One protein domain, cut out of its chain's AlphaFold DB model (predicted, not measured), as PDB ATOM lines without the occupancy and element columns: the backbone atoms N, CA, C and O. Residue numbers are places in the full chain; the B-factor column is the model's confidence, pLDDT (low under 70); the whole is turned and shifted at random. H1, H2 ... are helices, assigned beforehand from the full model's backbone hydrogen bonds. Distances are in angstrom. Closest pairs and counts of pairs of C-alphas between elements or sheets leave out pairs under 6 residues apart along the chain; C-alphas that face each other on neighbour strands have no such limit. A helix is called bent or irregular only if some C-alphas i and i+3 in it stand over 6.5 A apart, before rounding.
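Overview. This is residues 6 to 74 of the 86 residues of an uncharacterized protein of Spirosoma sp. PL0136 (UniProt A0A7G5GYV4). Three helices, H1, H2 and H3, follow each other round the sides of a triangle that nearly closes where the first residue of H1, Asp 6, comes near the last of H3, Leu 41. A fourth helix, H4, covers one face of this triangle and runs back beside H2, while the short H5 lies beyond H4, farthest from the middle. The printed part has 69 residues with five named helices, in the order H1, H2, H3, H4, H5, and no named strand; the class is all helix. The whole is compact, with a radius of gyration of the C-alphas of 11.4 A, and rounded, with spans of 29 by 23 by 20 A.

Arrangement. H2, residues 17 to 29, is the longest helix. H4, residues 53 to 62, touches it at a shallow tilt of 29 degrees, opposite ways; their closest C-alphas, those of Arg 19 and Phe 62, are 5.8 A apart. H1, residues 6 to 15, touches H2 at a steep tilt of 53 degrees, opposite ways, meeting its residues 19 to 21 alone; the closest C-alphas are those of Glu 13 and Trp 20, at 5.3 A. H3, residues 33 to 41, only just touches residues 24 to 27 of H2, with 3 pairs of C-alphas within 8 A, and only at the corner by their link; the closest C-alphas are those of Leu 27 and Phe 33, at 4.7 A. H1 and H3 are close but not clearly touching, the C-alphas of Asp 6 and Leu 41 being the closest at 5.1 A. H3 and H4 are also close but not clearly touching, about perpendicular at 86 degrees, with the closest C-alphas, Phe 36 and Val 55, 8.0 A apart. H5, residues 68 to 72, only just touches H4, with 3 pairs of C-alphas within 8 A, the closest being those of Val 60 and Gln 68 at 6.7 A. H5 is apart from H1, H2 and H3, and H1 is apart from H4. In H1, H2, H4 and H5 every O i to N i+4 pair is within hydrogen-bond range; in H3 4 of 5 are.

Along the chain. H1 begins at C-alpha 6, (87.888, 185.241, 118.023), and is 14.1 A long. H2 is 17.9 A long, from C-alpha 17 at (92.704, 180.580, 131.268) to C-alpha 29. H3 measures 10.5 A; it is neither bent nor irregular, but only just: C-alphas 38 and 41 are 6.3 A apart. H4 measures 14.3 A, and H5 measures 6.3 A and ends at C-alpha 72, (87.175, 168.323, 107.360).

Size, cuts and confidence. The two C-alphas farthest apart, those of Arg 29 and Ser 73, are 29.0 A from each other. The printed part has no cut. The link from H3 to H4, with 11 residues between them, is long; the links H1 to H2, H2 to H3 and H4 to H5 are tight. The mean pLDDT of the printed part is 90.6, and no printed residue is under 70.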
ATOM      1  N   ASP A   6      87.729 184.394 116.841       88.25
ATOM      2  CA  ASP A   6      87.888 185.241 118.023       88.25
ATOM      3  C   ASP A   6      86.860 184.926 119.111       88.25
ATOM      4  O   ASP A   6      87.216 184.946 120.285       88.25
ATOM      5  N   VAL A   7      85.637 184.532 118.751       88.31
ATOM      6  CA  VAL A   7      84.623 184.103 119.723       88.31
ATOM      7  C   VAL A   7      85.098 182.862 120.486       88.31
ATOM      8  O   VAL A   7      85.082 182.858 121.715       88.31
ATOM      9  N   HIS A   8      85.616 181.843 119.791       89.81
ATOM     10  CA  HIS A   8      86.160 180.643 120.443       89.81
ATOM     11  C   HIS A   8      87.430 180.929 121.252       89.81
ATOM     12  O   HIS A   8      87.635 180.342 122.315       89.81
ATOM     13  N   TYR A   9      88.282 181.831 120.765       91.06
ATOM     14  CA  TYR A   9      89.490 182.248 121.470       91.06
ATOM     15  C   TYR A   9      89.167 182.997 122.775       91.06
ATOM     16  O   TYR A   9      89.726 182.663 123.819       91.06
ATOM     17  N   ASN A  10      88.235 183.952 122.731       90.69
ATOM     18  CA  ASN A  10      87.793 184.727 123.895       90.69
ATOM     19  C   ASN A  10      87.012 183.856 124.890       90.69
ATOM     20  O   ASN A  10      87.142 184.024 126.104       90.69
ATOM     21  N   PHE A  11      86.233 182.890 124.389       90.69
ATOM     22  CA  PHE A  11      85.605 181.875 125.229       90.69
ATOM     23  C   PHE A  11      86.679 181.094 125.999       90.69
ATOM     24  O   PHE A  11      86.635 181.032 127.225       90.69
ATOM     25  N   LEU A  12      87.706 180.577 125.315       91.69
ATOM     26  CA  LEU A  12      88.800 179.864 125.979       91.69
ATOM     27  C   LEU A  12      89.507 180.733 127.037       91.69
ATOM     28  O   LEU A  12      89.801 180.234 128.119       91.69
ATOM     29  N   GLU A  13      89.742 182.021 126.757       92.88
ATOM     30  CA  GLU A  13      90.326 182.967 127.724       92.88
ATOM     31  C   GLU A  13      89.497 183.090 129.006       92.88
ATOM     32  O   GLU A  13      90.053 183.125 130.105       92.88
ATOM     33  N   THR A  14      88.173 183.135 128.852       90.69
ATOM     34  CA  THR A  14      87.225 183.355 129.947       90.69
ATOM     35  C   THR A  14      87.042 182.102 130.805       90.69
ATOM     36  O   THR A  14      87.049 182.201 132.031       90.69
ATOM     37  N   TYR A  15      86.912 180.925 130.185       87.75
ATOM     38  CA  TYR A  15      86.527 179.690 130.891       87.75
ATOM     39  C   TYR A  15      87.694 178.801 131.298       87.75
ATOM     40  O   TYR A  15      87.620 178.124 132.321       87.75
ATOM     41  N   ASP A  16      88.781 178.792 130.528       91.44
ATOM     42  CA  ASP A  16      89.955 177.979 130.834       91.44
ATOM     43  C   ASP A  16      91.227 178.759 130.509       91.44
ATOM     44  O   ASP A  16      91.947 178.517 129.532       91.44
ATOM     45  N   ARG A  17      91.524 179.721 131.388       91.75
ATOM     46  CA  ARG A  17      92.704 180.580 131.268       91.75
ATOM     47  C   ARG A  17      94.008 179.780 131.214       91.75
ATOM     48  O   ARG A  17      94.973 180.231 130.599       91.75
ATOM     49  N   ALA A  18      94.059 178.601 131.837       93.94
ATOM     50  CA  ALA A  18      95.229 177.733 131.788       93.94
ATOM     51  C   ALA A  18      95.441 177.173 130.373       93.94
ATOM     52  O   ALA A  18      96.534 177.308 129.819       93.94
ATOM     53  N   ARG A  19      94.398 176.617 129.743       94.38
ATOM     54  CA  ARG A  19      94.464 176.186 128.337       94.38
ATOM     55  C   ARG A  19      94.714 177.342 127.390       94.38
ATOM     56  O   ARG A  19      95.500 177.185 126.463       94.38
ATOM     57  N   TRP A  20      94.110 178.500 127.635       95.31
ATOM     58  CA  TRP A  20      94.372 179.699 126.849       95.31
ATOM     59  C   TRP A  20      95.845 180.123 126.919       95.31
ATOM     60  O   TRP A  20      96.474 180.356 125.887       95.31
ATOM     61  N   ASN A  21      96.434 180.144 128.118       95.81
ATOM     62  CA  ASN A  21      97.860 180.415 128.294       95.81
ATOM     63  C   ASN A  21      98.723 179.375 127.568       95.81
ATOM     64  O   ASN A  21      99.676 179.753 126.891       95.81
ATOM     65  N   ASN A  22      98.372 178.089 127.649       96.12
ATOM     66  CA  ASN A  22      99.092 177.017 126.955       96.12
ATOM     67  C   ASN A  22      98.985 177.132 125.427       96.12
ATOM     68  O   ASN A  22      99.986 176.978 124.732       96.12
ATOM     69  N   PHE A  23      97.804 177.470 124.905       95.19
ATOM     70  CA  PHE A  23      97.592 177.752 123.486       95.19
ATOM     71  C   PHE A  23      98.489 178.906 123.028       95.19
ATOM     72  O   PHE A  23      99.231 178.775 122.057       95.19
ATOM     73  N   ARG A  24      98.489 180.024 123.765       95.06
ATOM     74  CA  ARG A  24      99.347 181.177 123.461       95.06
ATOM     75  C   ARG A  24     100.828 180.833 123.546       95.06
ATOM     76  O   ARG A  24     101.582 181.243 122.668       95.06
ATOM     77  N   ALA A  25     101.240 180.086 124.567       95.12
ATOM     78  CA  ALA A  25     102.620 179.653 124.739       95.12
ATOM     79  C   ALA A  25     103.080 178.772 123.571       95.12
ATOM     80  O   ALA A  25     104.172 178.986 123.051       95.12
ATOM     81  N   GLU A  26     102.237 177.852 123.093       95.25
ATOM     82  CA  GLU A  26     102.553 177.026 121.925       95.25
ATOM     83  C   GLU A  26     102.668 177.875 120.654       95.25
ATOM     84  O   GLU A  26     103.624 177.730 119.892       95.25
ATOM     85  N   LEU A  27     101.765 178.839 120.455       94.06
ATOM     86  CA  LEU A  27     101.872 179.779 119.338       94.06
ATOM     87  C   LEU A  27     103.127 180.655 119.413       94.06
ATOM     88  O   LEU A  27     103.702 180.986 118.378       94.06
ATOM     89  N   MET A  28     103.552 181.056 120.612       94.25
ATOM     90  CA  MET A  28     104.800 181.794 120.812       94.25
ATOM     91  C   MET A  28     106.021 180.913 120.543       94.25
ATOM     92  O   MET A  28     106.952 181.374 119.892       94.25
ATOM     93  N   ARG A  29     105.999 179.648 120.983       94.06
ATOM     94  CA  ARG A  29     107.063 178.661 120.743       94.06
ATOM     95  C   ARG A  29     107.291 178.410 119.254       94.06
ATOM     96  O   ARG A  29     108.421 178.187 118.841       94.06
ATOM     97  N   LEU A  30     106.221 178.450 118.464       91.62
ATOM     98  CA  LEU A  30     106.272 178.329 117.007       91.62
ATOM     99  C   LEU A  30     106.534 179.669 116.293       91.62
ATOM    100  O   LEU A  30     106.548 179.695 115.071       91.62
ATOM    101  N   GLU A  31     106.699 180.773 117.030       93.31
ATOM    102  CA  GLU A  31     106.857 182.144 116.508       93.31
ATOM    103  C   GLU A  31     105.659 182.663 115.681       93.31
ATOM    104  O   GLU A  31     105.752 183.641 114.940       93.31
ATOM    105  N   LEU A  32     104.480 182.058 115.853       92.44
ATOM    106  CA  LEU A  32     103.271 182.333 115.068       92.44
ATOM    107  C   LEU A  32     102.259 183.223 115.795       92.44
ATOM    108  O   LEU A  32     101.298 183.688 115.182       92.44
ATOM    109  N   PHE A  33     102.471 183.519 117.081       92.62
ATOM    110  CA  PHE A  33     101.514 184.282 117.892       92.62
ATOM    111  C   PHE A  33     101.166 185.659 117.294       92.62
ATOM    112  O   PHE A  33      99.991 186.004 117.179       92.62
ATOM    113  N   LYS A  34     102.164 186.433 116.837       90.75
ATOM    114  CA  LYS A  34     101.922 187.755 116.222       90.75
ATOM    115  C   LYS A  34     101.117 187.658 114.925       90.75
ATOM    116  O   LYS A  34     100.295 188.531 114.649       90.75
ATOM    117  N   TYR A  35     101.367 186.619 114.129       90.81
ATOM    118  CA  TYR A  35     100.608 186.359 112.910       90.81
ATOM    119  C   TYR A  35      99.170 185.966 113.251       90.81
ATOM    120  O   TYR A  35      98.239 186.542 112.701       90.81
ATOM    121  N   PHE A  36      98.976 185.054 114.207       92.44
ATOM    122  CA  PHE A  36      97.651 184.653 114.677       92.44
ATOM    123  C   PHE A  36      96.813 185.864 115.112       92.44
ATOM    124  O   PHE A  36      95.703 186.067 114.626       92.44
ATOM    125  N   GLU A  37      97.368 186.732 115.957       91.31
ATOM    126  CA  GLU A  37      96.633 187.886 116.480       91.31
ATOM    127  C   GLU A  37      96.232 188.890 115.383       91.31
ATOM    128  O   GLU A  37      95.128 189.433 115.394       91.31
ATOM    129  N   ARG A  38      97.119 189.154 114.416       89.06
ATOM    130  CA  ARG A  38      96.872 190.149 113.359       89.06
ATOM    131  C   ARG A  38      96.054 189.601 112.199       89.06
ATOM    132  O   ARG A  38      95.201 190.307 111.671       89.06
ATOM    133  N   SER A  39      96.349 188.379 111.777       87.88
ATOM    134  CA  SER A  39      95.866 187.812 110.519       87.88
ATOM    135  C   SER A  39      94.738 186.811 110.694       87.88
ATOM    136  O   SER A  39      94.070 186.546 109.701       87.88
ATOM    137  N   ILE A  40      94.530 186.272 111.902       89.81
ATOM    138  CA  ILE A  40      93.450 185.324 112.207       89.81
ATOM    139  C   ILE A  40      92.383 185.995 113.072       89.81
ATOM    140  O   ILE A  40      91.251 186.134 112.624       89.81
ATOM    141  N   LEU A  41      92.734 186.492 114.264       88.94
ATOM    142  CA  LEU A  41      91.739 187.054 115.194       88.94
ATOM    143  C   LEU A  41      91.043 188.316 114.663       88.94
ATOM    144  O   LEU A  41      89.870 188.538 114.937       88.94
ATOM    145  N   LYS A  42      91.765 189.157 113.915       83.25
ATOM    146  CA  LYS A  42      91.262 190.452 113.421       83.25
ATOM    147  C   LYS A  42      90.779 190.410 111.968       83.25
ATOM    148  O   LYS A  42      90.423 191.450 111.425       83.25
ATOM    149  N   ASN A  43      90.804 189.246 111.317       80.50
ATOM    150  CA  ASN A  43      90.574 189.135 109.879       80.50
ATOM    151  C   ASN A  43      89.281 188.383 109.560       80.50
ATOM    152  O   ASN A  43      89.184 187.173 109.735       80.50
ATOM    153  N   GLU A  44      88.322 189.100 108.985       71.31
ATOM    154  CA  GLU A  44      87.009 188.563 108.615       71.31
ATOM    155  C   GLU A  44      87.045 187.621 107.402       71.31
ATOM    156  O   GLU A  44      86.075 186.923 107.134       71.31
ATOM    157  N   LYS A  45      88.162 187.568 106.659       76.19
ATOM    158  CA  LYS A  45      88.322 186.673 105.501       76.19
ATOM    159  C   LYS A  45      88.810 185.273 105.873       76.19
ATOM    160  O   LYS A  45      88.915 184.415 104.993       76.19
ATOM    161  N   VAL A  46      89.177 185.043 107.131       80.44
ATOM    162  CA  VAL A  46      89.638 183.725 107.573       80.44
ATOM    163  C   VAL A  46      88.439 182.811 107.789       80.44
ATOM    164  O   VAL A  46      87.511 183.139 108.518       80.44
ATOM    165  N   THR A  47      88.475 181.653 107.145       83.81
ATOM    166  CA  THR A  47      87.454 180.607 107.171       83.81
ATOM    167  C   THR A  47      88.102 179.273 107.533       83.81
ATOM    168  O   THR A  47      89.323 179.116 107.465       83.81
ATOM    169  N   LEU A  48      87.298 178.262 107.869       86.06
ATOM    170  CA  LEU A  48      87.815 176.922 108.179       86.06
ATOM    171  C   LEU A  48      88.584 176.291 107.010       86.06
ATOM    172  O   LEU A  48      89.533 175.545 107.237       86.06
ATOM    173  N   VAL A  49      88.243 176.653 105.767       85.69
ATOM    174  CA  VAL A  49      88.921 176.175 104.552       85.69
ATOM    175  C   VAL A  49      90.347 176.709 104.460       85.69
ATOM    176  O   VAL A  49      91.266 175.954 104.149       85.69
ATOM    177  N   ASN A  50      90.543 178.005 104.716       85.88
ATOM    178  CA  ASN A  50      91.825 178.682 104.506       85.88
ATOM    179  C   ASN A  50      92.664 178.809 105.787       85.88
ATOM    180  O   ASN A  50      93.763 179.366 105.754       85.88
ATOM    181  N   LEU A  51      92.172 178.262 106.903       88.81
ATOM    182  CA  LEU A  51      92.879 178.310 108.168       88.81
ATOM    183  C   LEU A  51      94.204 177.538 108.071       88.81
ATOM    184  O   LEU A  51      94.184 176.376 107.649       88.81
ATOM    185  N   PRO A  52      95.341 178.118 108.488       89.88
ATOM    186  CA  PRO A  52      96.611 177.404 108.485       89.88
ATOM    187  C   PRO A  52      96.557 176.126 109.330       89.88
ATOM    188  O   PRO A  52      95.963 176.111 110.410       89.88
ATOM    189  N   SER A  53      97.214 175.061 108.866       90.12
ATOM    190  CA  SER A  53      97.186 173.742 109.519       90.12
ATOM    191  C   SER A  53      97.643 173.782 110.980       90.12
ATOM    192  O   SER A  53      97.003 173.176 111.832       90.12
ATOM    193  N   TRP A  54      98.678 174.560 111.305       90.06
ATOM    194  CA  TRP A  54      99.163 174.717 112.681       90.06
ATOM    195  C   TRP A  54      98.130 175.357 113.616       90.06
ATOM    196  O   TRP A  54      98.078 174.995 114.792       90.06
ATOM    197  N   VAL A  55      97.284 176.271 113.113       91.94
ATOM    198  CA  VAL A  55      96.189 176.847 113.908       91.94
ATOM    199  C   VAL A  55      95.187 175.747 114.218       91.94
ATOM    200  O   VAL A  55      94.837 175.576 115.380       91.94
ATOM    201  N   ARG A  56      94.783 174.964 113.204       92.31
ATOM    202  CA  ARG A  56      93.856 173.831 113.373       92.31
ATOM    203  C   ARG A  56      94.381 172.856 114.420       92.31
ATOM    204  O   ARG A  56      93.670 172.533 115.363       92.31
ATOM    205  N   THR A  57      95.656 172.474 114.323       92.88
ATOM    206  CA  THR A  57      96.311 171.595 115.302       92.88
ATOM    207  C   THR A  57      96.277 172.178 116.714       92.88
ATOM    208  O   THR A  57      95.959 171.462 117.662       92.88
ATOM    209  N   CYS A  58      96.562 173.473 116.881       92.88
ATOM    210  CA  CYS A  58      96.483 174.119 118.192       92.88
ATOM    211  C   CYS A  58      95.039 174.172 118.713       92.88
ATOM    212  O   CYS A  58      94.806 173.930 119.893       92.88
ATOM    213  N   MET A  59      94.063 174.450 117.848       93.19
ATOM    214  CA  MET A  59      92.651 174.490 118.224       93.19
ATOM    215  C   MET A  59      92.168 173.115 118.689       93.19
ATOM    216  O   MET A  59      91.697 173.022 119.813       93.19
ATOM    217  N   VAL A  60      92.396 172.039 117.926       94.06
ATOM    218  CA  VAL A  60      92.042 170.668 118.355       94.06
ATOM    219  C   VAL A  60      92.717 170.296 119.680       94.06
ATOM    220  O   VAL A  60      92.128 169.639 120.532       94.06
ATOM    221  N   ARG A  61      93.969 170.723 119.885       94.06
ATOM    222  CA  ARG A  61      94.733 170.371 121.087       94.06
ATOM    223  C   ARG A  61      94.264 171.101 122.346       94.06
ATOM    224  O   ARG A  61      94.292 170.517 123.427       94.06
ATOM    225  N   PHE A  62      93.906 172.378 122.236       93.75
ATOM    226  CA  PHE A  62      93.662 173.237 123.401       93.75
ATOM    227  C   PHE A  62      92.198 173.657 123.568       93.75
ATOM    228  O   PHE A  62      91.812 174.048 124.667       93.75
ATOM    229  N   MET A  63      91.372 173.536 122.530       92.38
ATOM    230  CA  MET A  63      89.939 173.817 122.560       92.38
ATOM    231  C   MET A  63      89.180 172.497 122.358       92.38
ATOM    232  O   MET A  63      89.035 172.050 121.229       92.38
ATOM    233  N   PRO A  64      88.700 171.838 123.424       88.94
ATOM    234  CA  PRO A  64      88.180 170.467 123.349       88.94
ATOM    235  C   PRO A  64      86.877 170.324 122.550       88.94
ATOM    236  O   PRO A  64      86.533 169.216 122.158       88.94
ATOM    237  N   TRP A  65      86.153 171.421 122.312       91.62
ATOM    238  CA  TRP A  65      85.002 171.445 121.404       91.62
ATOM    239  C   TRP A  65      85.418 171.478 119.927       91.62
ATOM    240  O   TRP A  65      84.576 171.290 119.063       91.62
ATOM    241  N   TRP A  66      86.699 171.695 119.616       92.81
ATOM    242  CA  TRP A  66      87.232 171.547 118.265       92.81
ATOM    243  C   TRP A  66      87.743 170.129 118.029       92.81
ATOM    244  O   TRP A  66      88.535 169.593 118.803       92.81
ATOM    245  N   SER A  67      87.365 169.557 116.892       92.81
ATOM    246  CA  SER A  67      87.851 168.271 116.400       92.81
ATOM    247  C   SER A  67      88.403 168.395 114.979       92.81
ATOM    248  O   SER A  67      88.173 169.389 114.288       92.81
ATOM    249  N   GLN A  68      89.134 167.375 114.524       91.31
ATOM    250  CA  GLN A  68      89.582 167.308 113.131       91.31
ATOM    251  C   GLN A  68      88.386 167.251 112.163       91.31
ATOM    252  O   GLN A  68      88.400 167.921 111.134       91.31
ATOM    253  N   GLU A  69      87.313 166.558 112.550       92.31
ATOM    254  CA  GLU A  69      86.079 166.443 111.769       92.31
ATOM    255  C   GLU A  69      85.416 167.804 111.515       92.31
ATOM    256  O   GLU A  69      84.900 168.036 110.424       92.31
ATOM    257  N   ASN A  70      85.500 168.751 112.459       92.75
ATOM    258  CA  ASN A  70      85.004 170.116 112.248       92.75
ATOM    259  C   ASN A  70      85.704 170.802 111.069       92.75
ATOM    260  O   ASN A  70      85.068 171.475 110.260       92.75
ATOM    261  N   PHE A  71      87.018 170.611 110.939       91.69
ATOM    262  CA  PHE A  71      87.787 171.192 109.842       91.69
ATOM    263  C   PHE A  71      87.580 170.454 108.520       91.69
ATOM    264  O   PHE A  71      87.598 171.098 107.474       91.69
ATOM    265  N   ASP A  72      87.375 169.139 108.560       90.31
ATOM    266  CA  ASP A  72      87.175 168.323 107.360       90.31
ATOM    267  C   ASP A  72      85.769 168.525 106.768       90.31
ATOM    268  O   ASP A  72      85.609 168.634 105.554       90.31
ATOM    269  N   SER A  73      84.753 168.648 107.628       92.19
ATOM    270  CA  SER A  73      83.356 168.914 107.250       92.19
ATOM    271  C   SER A  73      83.029 170.401 107.077       92.19
ATOM    272  O   SER A  73      81.915 170.734 106.681       92.19
ATOM    273  N   LEU A  74      83.983 171.294 107.370       90.25
ATOM    274  CA  LEU A  74      83.796 172.752 107.374       90.25
ATOM    275  C   LEU A  74      82.659 173.218 108.296       90.25
ATOM    276  O   LEU A  74      81.997 174.218 108.020       90.25
TER     277      LEU A  74